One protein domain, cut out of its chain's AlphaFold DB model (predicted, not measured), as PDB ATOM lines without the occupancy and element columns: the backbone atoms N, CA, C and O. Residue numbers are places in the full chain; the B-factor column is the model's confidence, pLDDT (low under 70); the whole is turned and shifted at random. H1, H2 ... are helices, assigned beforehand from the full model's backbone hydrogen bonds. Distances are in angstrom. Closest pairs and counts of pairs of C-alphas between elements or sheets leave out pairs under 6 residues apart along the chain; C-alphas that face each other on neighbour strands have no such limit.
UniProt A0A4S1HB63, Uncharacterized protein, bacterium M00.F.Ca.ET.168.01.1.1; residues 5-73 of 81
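Overview. This is residues 5 to 73 of the 81 residues of an uncharacterized protein of bacterium M00.F.Ca.ET.168.01.1.1 (UniProt A0A4S1HB63). With little regular structure, this is a hairpin of two helices, H1 and H2, side by side as a small slab, and a long open loop, residues 5 to 39, that swings wide of it. Residues 17 to 23 stick out, on the far side of the loop from the helices. The 69 printed residues hold H1, then H2, and no named strand; the class is all helix, with only 26 residues in named elements. The whole is loose, with a radius of gyration of the C-alphas of 14.2 A and spans of 33 by 31 by 23 A.

Arrangement. H1, residues 40 to 53, and H2, residues 58 to 69, form a helical hairpin with a tight link. They touch, their closest C-alphas being those of Ala 50 and Ala 61, 4.3 A apart. They run opposite ways at a shallow tilt of 18 degrees. In both, every O i to N i+4 pair is within hydrogen-bond range.

Along the chain. H1 is 20.2 A long and begins at C-alpha 40, (-37.416, 46.477, 20.850). H2 is 16.5 A long and ends at C-alpha 69, (-40.534, 49.445, 8.612).

Size, cuts and confidence. The C-alphas of Val 7 and Pro 55 are the two farthest apart, 36.2 A. The printed part has no cut. pLDDT is under 70 at residues 5 to 14 and 72 to 73.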
ATOM      1  N   ALA A   5     -35.214  36.574  25.600       59.94
ATOM      2  CA  ALA A   5     -34.113  37.521  25.789       59.94
ATOM      3  C   ALA A   5     -33.828  37.803  27.279       59.94
ATOM      4  O   ALA A   5     -32.691  38.072  27.648       59.94
ATOM      5  N   ASN A   6     -34.838  37.661  28.146       59.97
ATOM      6  CA  ASN A   6     -34.744  37.985  29.573       59.97
ATOM      7  C   ASN A   6     -34.452  36.778  30.488       59.97
ATOM      8  O   ASN A   6     -34.358  36.938  31.702       59.97
ATOM      9  N   VAL A   7     -34.347  35.561  29.938       59.62
ATOM     10  CA  VAL A   7     -34.162  34.309  30.700       59.62
ATOM     11  C   VAL A   7     -33.298  33.335  29.886       59.62
ATOM     12  O   VAL A   7     -33.801  32.388  29.282       59.62
ATOM     13  N   GLY A   8     -31.986  33.593  29.820       63.03
ATOM     14  CA  GLY A   8     -31.015  32.730  29.135       63.03
ATOM     15  C   GLY A   8     -29.634  33.369  28.920       63.03
ATOM     16  O   GLY A   8     -29.392  34.498  29.334       63.03
ATOM     17  N   GLY A   9     -28.732  32.627  28.268       64.56
ATOM     18  CA  GLY A   9     -27.412  33.077  27.801       64.56
ATOM     19  C   GLY A   9     -27.146  32.608  26.363       64.56
ATOM     20  O   GLY A   9     -28.071  32.165  25.682       64.56
ATOM     21  N   TYR A  10     -25.899  32.680  25.881       65.19
ATOM     22  CA  TYR A  10     -25.548  32.172  24.547       65.19
ATOM     23  C   TYR A  10     -25.664  30.643  24.494       65.19
ATOM     24  O   TYR A  10     -24.794  29.930  24.988       65.19
ATOM     25  N   GLU A  11     -26.720  30.147  23.859       65.81
ATOM     26  CA  GLU A  11     -26.898  28.729  23.555       65.81
ATOM     27  C   GLU A  11     -26.887  28.506  22.031       65.81
ATOM     28  O   GLU A  11     -27.423  29.335  21.285       65.81
ATOM     29  N   PRO A  12     -26.281  27.415  21.526       69.12
ATOM     30  CA  PRO A  12     -26.358  27.077  20.110       69.12
ATOM     31  C   PRO A  12     -27.810  26.770  19.718       69.12
ATOM     32  O   PRO A  12     -28.362  25.754  20.131       69.12
ATOM     33  N   ARG A  13     -28.442  27.654  18.933       68.12
ATOM     34  CA  ARG A  13     -29.841  27.485  18.483       68.12
ATOM     35  C   ARG A  13     -29.989  27.070  17.023       68.12
ATOM     36  O   ARG A  13     -31.024  26.530  16.653       68.12
ATOM     37  N   PHE A  14     -28.990  27.344  16.193       69.12
ATOM     38  CA  PHE A  14     -29.026  27.060  14.763       69.12
ATOM     39  C   PHE A  14     -27.614  26.836  14.227       69.12
ATOM     40  O   PHE A  14     -26.648  27.440  14.700       69.12
ATOM     41  N   THR A  15     -27.522  25.987  13.209       72.81
ATOM     42  CA  THR A  15     -26.340  25.861  12.356       72.81
ATOM     43  C   THR A  15     -26.550  26.758  11.145       72.81
ATOM     44  O   THR A  15     -27.607  26.714  10.519       72.81
ATOM     45  N   ILE A  16     -25.563  27.595  10.829       73.94
ATOM     46  CA  ILE A  16     -25.586  28.415   9.615       73.94
ATOM     47  C   ILE A  16     -24.845  27.652   8.526       73.94
ATOM     48  O   ILE A  16     -23.729  27.187   8.740       73.94
ATOM     49  N   GLU A  17     -25.457  27.573   7.352       76.62
ATOM     50  CA  GLU A  17     -24.840  27.071   6.130       76.62
ATOM     51  C   GLU A  17     -24.807  28.195   5.098       76.62
ATOM     52  O   GLU A  17     -25.686  29.061   5.070       76.62
ATOM     53  N   ARG A  18     -23.787  28.205   4.238       79.81
ATOM     54  CA  ARG A  18     -23.771  29.127   3.103       79.81
ATOM     55  C   ARG A  18     -24.555  28.527   1.947       79.81
ATOM     56  O   ARG A  18     -24.352  27.372   1.585       79.81
ATOM     57  N   ASN A  19     -25.375  29.350   1.299       81.69
ATOM     58  CA  ASN A  19     -26.153  28.935   0.129       81.69
ATOM     59  C   ASN A  19     -25.283  28.591  -1.095       81.69
ATOM     60  O   ASN A  19     -25.766  27.949  -2.019       81.69
ATOM     61  N   ASP A  20     -24.014  29.006  -1.103       86.00
ATOM     62  CA  ASP A  20     -23.032  28.674  -2.141       86.00
ATOM     63  C   ASP A  20     -22.170  27.439  -1.808       86.00
ATOM     64  O   ASP A  20     -21.258  27.111  -2.565       86.00
ATOM     65  N   GLY A  21     -22.430  26.763  -0.680       81.69
ATOM     66  CA  GLY A  21     -21.718  25.554  -0.256       81.69
ATOM     67  C   GLY A  21     -20.282  25.778   0.234       81.69
ATOM     68  O   GLY A  21     -19.598  24.812   0.567       81.69
ATOM     69  N   GLN A  22     -19.807  27.024   0.295       83.38
ATOM     70  CA  GLN A  22     -18.461  27.325   0.776       83.38
ATOM     71  C   GLN A  22     -18.361  27.163   2.303       83.38
ATOM     72  O   GLN A  22     -19.352  27.360   3.016       83.38
ATOM     73  N   PRO A  23     -17.169  26.850   2.845       81.19
ATOM     74  CA  PRO A  23     -16.987  26.746   4.284       81.19
ATOM     75  C   PRO A  23     -17.166  28.105   4.971       81.19
ATOM     76  O   PRO A  23     -16.784  29.163   4.458       81.19
ATOM     77  N   ILE A  24     -17.730  28.070   6.176       81.94
ATOM     78  CA  ILE A  24     -17.745  29.207   7.098       81.94
ATOM     79  C   ILE A  24     -16.475  29.137   7.945       81.94
ATOM     80  O   ILE A  24     -16.133  28.078   8.468       81.94
ATOM     81  N   ALA A  25     -15.763  30.257   8.084       84.31
ATOM     82  CA  ALA A  25     -14.568  30.309   8.920       84.31
ATOM     83  C   ALA A  25     -14.916  29.979  10.387       84.31
ATOM     84  O   ALA A  25     -15.854  30.541  10.954       84.31
ATOM     85  N   ALA A  26     -14.168  29.046  10.987       81.06
ATOM     86  CA  ALA A  26     -14.509  28.419  12.272       81.06
ATOM     87  C   ALA A  26     -14.483  29.381  13.482       81.06
ATOM     88  O   ALA A  26     -15.071  29.104  14.531       81.06
ATOM     89  N   ASP A  27     -13.804  30.516  13.337       83.81
ATOM     90  CA  ASP A  27     -13.693  31.578  14.334       83.81
ATOM     91  C   ASP A  27     -14.884  32.548  14.317       83.81
ATOM     92  O   ASP A  27     -15.051  33.346  15.243       83.81
ATOM     93  N   ARG A  28     -15.747  32.482  13.297       79.81
ATOM     94  CA  ARG A  28     -16.902  33.372  13.194       79.81
ATOM     95  C   ARG A  28     -17.948  33.025  14.248       79.81
ATOM     96  O   ARG A  28     -18.245  31.864  14.542       79.81
ATOM     97  N   ARG A  29     -18.517  34.077  14.830       76.81
ATOM     98  CA  ARG A  29     -19.661  34.020  15.740       76.81
ATOM     99  C   ARG A  29     -20.770  34.859  15.135       76.81
ATOM    100  O   ARG A  29     -20.521  35.968  14.669       76.81
ATOM    101  N   TYR A  30     -21.974  34.307  15.134       76.94
ATOM    102  CA  TYR A  30     -23.154  34.945  14.573       76.94
ATOM    103  C   TYR A  30     -24.175  35.138  15.681       76.94
ATOM    104  O   TYR A  30     -24.369  34.260  16.519       76.94
ATOM    105  N   MET A  31     -24.820  36.296  15.667       78.06
ATOM    106  CA  MET A  31     -25.955  36.604  16.519       78.06
ATOM    107  C   MET A  31     -27.146  36.873  15.608       78.06
ATOM    108  O   MET A  31     -27.003  37.574  14.606       78.06
ATOM    109  N   VAL A  32     -28.298  36.301  15.943       78.50
ATOM    110  CA  VAL A  32     -29.553  36.557  15.235       78.50
ATOM    111  C   VAL A  32     -30.390  37.489  16.094       78.50
ATOM    112  O   VAL A  32     -30.589  37.229  17.277       78.50
ATOM    113  N   LEU A  33     -30.841  38.579  15.482       81.25
ATOM    114  CA  LEU A  33     -31.715  39.580  16.079       81.25
ATOM    115  C   LEU A  33     -33.066  39.510  15.370       81.25
ATOM    116  O   LEU A  33     -33.103  39.521  14.137       81.25
ATOM    117  N   SER A  34     -34.156  39.418  16.134       78.81
ATOM    118  CA  SER A  34     -35.494  39.489  15.547       78.81
ATOM    119  C   SER A  34     -35.797  40.926  15.144       78.81
ATOM    120  O   SER A  34     -35.608  41.844  15.936       78.81
ATOM    121  N   PHE A  35     -36.281  41.121  13.920       81.25
ATOM    122  CA  PHE A  35     -36.732  42.427  13.436       81.25
ATOM    123  C   PHE A  35     -38.261  42.504  13.288       81.25
ATOM    124  O   PHE A  35     -38.780  43.494  12.784       81.25
ATOM    125  N   ASP A  36     -38.995  41.484  13.752       80.81
ATOM    126  CA  ASP A  36     -40.466  41.402  13.708       80.81
ATOM    127  C   ASP A  36     -41.189  42.383  14.654       80.81
ATOM    128  O   ASP A  36     -42.417  42.404  14.719       80.81
ATOM    129  N   GLY A  37     -40.433  43.204  15.388       80.50
ATOM    130  CA  GLY A  37     -40.943  44.148  16.379       80.50
ATOM    131  C   GLY A  37     -41.252  43.529  17.745       80.50
ATOM    132  O   GLY A  37     -41.630  44.266  18.654       80.50
ATOM    133  N   SER A  38     -41.072  42.215  17.931       82.31
ATOM    134  CA  SER A  38     -41.266  41.556  19.234       82.31
ATOM    135  C   SER A  38     -40.131  41.815  20.235       82.31
ATOM    136  O   SER A  38     -40.307  41.585  21.433       82.31
ATOM    137  N   ASP A  39     -38.993  42.323  19.751       84.25
ATOM    138  CA  ASP A  39     -37.777  42.627  20.510       84.25
ATOM    139  C   ASP A  39     -37.328  44.081  20.225       84.25
ATOM    140  O   ASP A  39     -36.675  44.349  19.211       84.25
ATOM    141  N   PRO A  40     -37.738  45.063  21.056       86.44
ATOM    142  CA  PRO A  40     -37.416  46.477  20.850       86.44
ATOM    143  C   PRO A  40     -35.912  46.784  20.871       86.44
ATOM    144  O   PRO A  40     -35.446  47.636  20.112       86.44
ATOM    145  N   GLU A  41     -35.141  46.092  21.708       89.38
ATOM    146  CA  GLU A  41     -33.692  46.247  21.814       89.38
ATOM    147  C   GLU A  41     -32.988  45.781  20.533       89.38
ATOM    148  O   GLU A  41     -32.091  46.465  20.023       89.38
ATOM    149  N   ALA A  42     -33.432  44.660  19.961       88.75
ATOM    150  CA  ALA A  42     -32.965  44.185  18.663       88.75
ATOM    151  C   ALA A  42     -33.262  45.192  17.540       88.75
ATOM    152  O   ALA A  42     -32.392  45.467  16.706       88.75
ATOM    153  N   MET A  43     -34.459  45.788  17.540       89.06
ATOM    154  CA  MET A  43     -34.840  46.811  16.562       89.06
ATOM    155  C   MET A  43     -33.910  48.030  16.626       89.06
ATOM    156  O   MET A  43     -33.483  48.530  15.583       89.06
ATOM    157  N   GLU A  44     -33.565  48.497  17.826       93.31
ATOM    158  CA  GLU A  44     -32.671  49.647  18.002       93.31
ATOM    159  C   GLU A  44     -31.232  49.330  17.574       93.31
ATOM    160  O   GLU A  44     -30.603  50.112  16.854       93.31
ATOM    161  N   ALA A  45     -30.727  48.142  17.916       94.31
ATOM    162  CA  ALA A  45     -29.411  47.688  17.469       94.31
ATOM    163  C   ALA A  45     -29.306  47.654  15.931       94.31
ATOM    164  O   ALA A  45     -28.299  48.085  15.362       94.31
ATOM    165  N   LEU A  46     -30.359  47.197  15.244       93.81
ATOM    166  CA  LEU A  46     -30.417  47.170  13.781       93.81
ATOM    167  C   LEU A  46     -30.478  48.580  13.173       93.81
ATOM    168  O   LEU A  46     -29.795  48.838  12.178       93.81
ATOM    169  N   ARG A  47     -31.220  49.515  13.784       95.06
ATOM    170  CA  ARG A  47     -31.233  50.933  13.367       95.06
ATOM    171  C   ARG A  47     -29.846  51.559  13.467       95.06
ATOM    172  O   ARG A  47     -29.399  52.213  12.521       95.06
ATOM    173  N   TYR A  48     -29.155  51.332  14.582       97.31
ATOM    174  CA  TYR A  48     -27.796  51.831  14.774       97.31
ATOM    175  C   TYR A  48     -26.817  51.202  13.776       97.31
ATOM    176  O   TYR A  48     -26.028  51.899  13.145       97.31
ATOM    177  N   TYR A  49     -26.906  49.894  13.542       96.19
ATOM    178  CA  TYR A  49     -26.055  49.245  12.551       96.19
ATOM    179  C   TYR A  49     -26.274  49.798  11.131       96.19
ATOM    180  O   TYR A  49     -25.304  50.041  10.408       96.19
ATOM    181  N   ALA A  50     -27.524  50.073  10.743       96.56
ATOM    182  CA  ALA A  50     -27.833  50.717   9.468       96.56
ATOM    183  C   ALA A  50     -27.196  52.114   9.353       96.56
ATOM    184  O   ALA A  50     -26.682  52.467   8.290       96.56
ATOM    185  N   SER A  51     -27.171  52.904  10.434       98.06
ATOM    186  CA  SER A  51     -26.523  54.225  10.419       98.06
ATOM    187  C   SER A  51     -25.007  54.123  10.223       98.06
ATOM    188  O   SER A  51     -24.451  54.872   9.422       98.06
ATOM    189  N   LEU A  52     -24.352  53.142  10.854       98.12
ATOM    190  CA  LEU A  52     -22.921  52.873  10.671       98.12
ATOM    191  C   LEU A  52     -22.577  52.410   9.250       98.12
ATOM    192  O   LEU A  52     -21.470  52.654   8.769       98.12
ATOM    193  N   LYS A  53     -23.499  51.712   8.578       97.75
ATOM    194  CA  LYS A  53     -23.287  51.213   7.213       97.75
ATOM    195  C   LYS A  53     -23.585  52.233   6.132       97.75
ATOM    196  O   LYS A  53     -22.913  52.171   5.107       97.75
ATOM    197  N   ALA A  54     -24.475  53.194   6.364       97.31
ATOM    198  CA  ALA A  54     -24.852  54.192   5.364       97.31
ATOM    199  C   ALA A  54     -23.654  54.842   4.621       97.31
ATOM    200  O   ALA A  54     -23.696  54.887   3.394       97.31
ATOM    201  N   PRO A  55     -22.536  55.228   5.279       97.88
ATOM    202  CA  PRO A  55     -21.400  55.846   4.584       97.88
ATOM    203  C   PRO A  55     -20.630  54.917   3.633       97.88
ATOM    204  O   PRO A  55     -19.945  55.396   2.736       97.88
ATOM    205  N   THR A  56     -20.678  53.599   3.852       97.88
ATOM    206  CA  THR A  56     -19.848  52.615   3.121       97.88
ATOM    207  C   THR A  56     -20.664  51.632   2.289       97.88
ATOM    208  O   THR A  56     -20.140  51.024   1.361       97.88
ATOM    209  N   ASN A  57     -21.941  51.463   2.615       97.56
ATOM    210  CA  ASN A  57     -22.881  50.589   1.936       97.56
ATOM    211  C   ASN A  57     -24.309  51.098   2.190       97.56
ATOM    212  O   ASN A  57     -25.019  50.613   3.075       97.56
ATOM    213  N   GLN A  58     -24.702  52.110   1.414       97.19
ATOM    214  CA  GLN A  58     -26.014  52.749   1.513       97.19
ATOM    215  C   GLN A  58     -27.157  51.766   1.223       97.19
ATOM    216  O   GLN A  58     -28.131  51.749   1.967       97.19
ATOM    217  N   GLN A  59     -27.004  50.900   0.213       96.50
ATOM    218  CA  GLN A  59     -28.028  49.916  -0.150       96.50
ATOM    219  C   GLN A  59     -28.382  49.011   1.034       96.50
ATOM    220  O   GLN A  59     -29.548  48.892   1.389       96.50
ATOM    221  N   LEU A  60     -27.376  48.447   1.715       94.56
ATOM    222  CA  LEU A  60     -27.607  47.610   2.893       94.56
ATOM    223  C   LEU A  60     -28.309  48.382   4.019       94.56
ATOM    224  O   LEU A  60     -29.167  47.831   4.706       94.56
ATOM    225  N   ALA A  61     -27.934  49.643   4.238       96.94
ATOM    226  CA  ALA A  61     -28.585  50.470   5.247       96.94
ATOM    227  C   ALA A  61     -30.077  50.670   4.934       96.94
ATOM    228  O   ALA A  61     -30.907  50.596   5.842       96.94
ATOM    229  N   ASP A  62     -30.418  50.887   3.664       95.06
ATOM    230  CA  ASP A  62     -31.799  51.070   3.219       95.06
ATOM    231  C   ASP A  62     -32.598  49.765   3.264       95.06
ATOM    232  O   ASP A  62     -33.728  49.775   3.751       95.06
ATOM    233  N   ASP A  63     -31.993  48.633   2.900       91.81
ATOM    234  CA  ASP A  63     -32.611  47.308   3.027       91.81
ATOM    235  C   ASP A  63     -32.963  46.994   4.492       91.81
ATOM    236  O   ASP A  63     -34.063  46.525   4.794       91.81
ATOM    237  N   ILE A  64     -32.057  47.289   5.435       91.88
ATOM    238  CA  ILE A  64     -32.325  47.119   6.872       91.88
ATOM    239  C   ILE A  64     -33.498  48.007   7.300       91.88
ATOM    240  O   ILE A  64     -34.426  47.527   7.950       91.88
ATOM    241  N   ARG A  65     -33.491  49.294   6.927       92.81
ATOM    242  CA  ARG A  65     -34.571  50.233   7.280       92.81
ATOM    243  C   ARG A  65     -35.919  49.806   6.700       92.81
ATOM    244  O   ARG A  65     -36.923  49.911   7.401       92.81
ATOM    245  N   ALA A  66     -35.942  49.313   5.463       90.50
ATOM    246  CA  ALA A  66     -37.148  48.819   4.813       90.50
ATOM    247  C   ALA A  66     -37.728  47.604   5.554       90.50
ATOM    248  O   ALA A  66     -38.917  47.597   5.878       90.50
ATOM    249  N   ASN A  67     -36.885  46.628   5.910       86.44
ATOM    250  CA  ASN A  67     -37.307  45.456   6.681       86.44
ATOM    251  C   ASN A  67     -37.829  45.830   8.077       86.44
ATOM    252  O   ASN A  67     -38.836  45.286   8.521       86.44
ATOM    253  N   LEU A  68     -37.201  46.800   8.751       88.56
ATOM    254  CA  LEU A  68     -37.672  47.303  10.049       88.56
ATOM    255  C   LEU A  68     -39.014  48.045   9.953       88.56
ATOM    256  O   LEU A  68     -39.786  48.037  10.909       88.56
ATOM    257  N   ALA A  69     -39.284  48.719   8.831       87.50
ATOM    258  CA  ALA A  69     -40.534  49.445   8.612       87.50
ATOM    259  C   ALA A  69     -41.705  48.511   8.281       87.50
ATOM    260  O   ALA A  69     -42.850  48.831   8.602       87.50
ATOM    261  N   ASN A  70     -41.432  47.365   7.652       82.75
ATOM    262  CA  ASN A  70     -42.446  46.381   7.300       82.75
ATOM    263  C   ASN A  70     -41.961  44.946   7.574       82.75
ATOM    264  O   ASN A  70     -41.630  44.217   6.634       82.75
ATOM    265  N   PRO A  71     -41.940  44.505   8.843       71.56
ATOM    266  CA  PRO A  71     -41.346  43.217   9.186       71.56
ATOM    267  C   PRO A  71     -42.065  42.012   8.575       71.56
ATOM    268  O   PRO A  71     -41.442  40.990   8.310       71.56
ATOM    269  N   SER A  72     -43.365  42.139   8.285       69.31
ATOM    270  CA  SER A  72     -44.160  41.093   7.631       69.31
ATOM    271  C   SER A  72     -43.865  40.931   6.136       69.31
ATOM    272  O   SER A  72     -44.305  39.953   5.534       69.31
ATOM    273  N   SER A  73     -43.120  41.861   5.526       66.81
ATOM    274  CA  SER A  73     -42.712  41.770   4.117       66.81
ATOM    275  C   SER A  73     -41.502  40.871   3.875       66.81
ATOM    276  O   SER A  73     -41.259  40.473   2.736       66.81
TER     277      SER A  73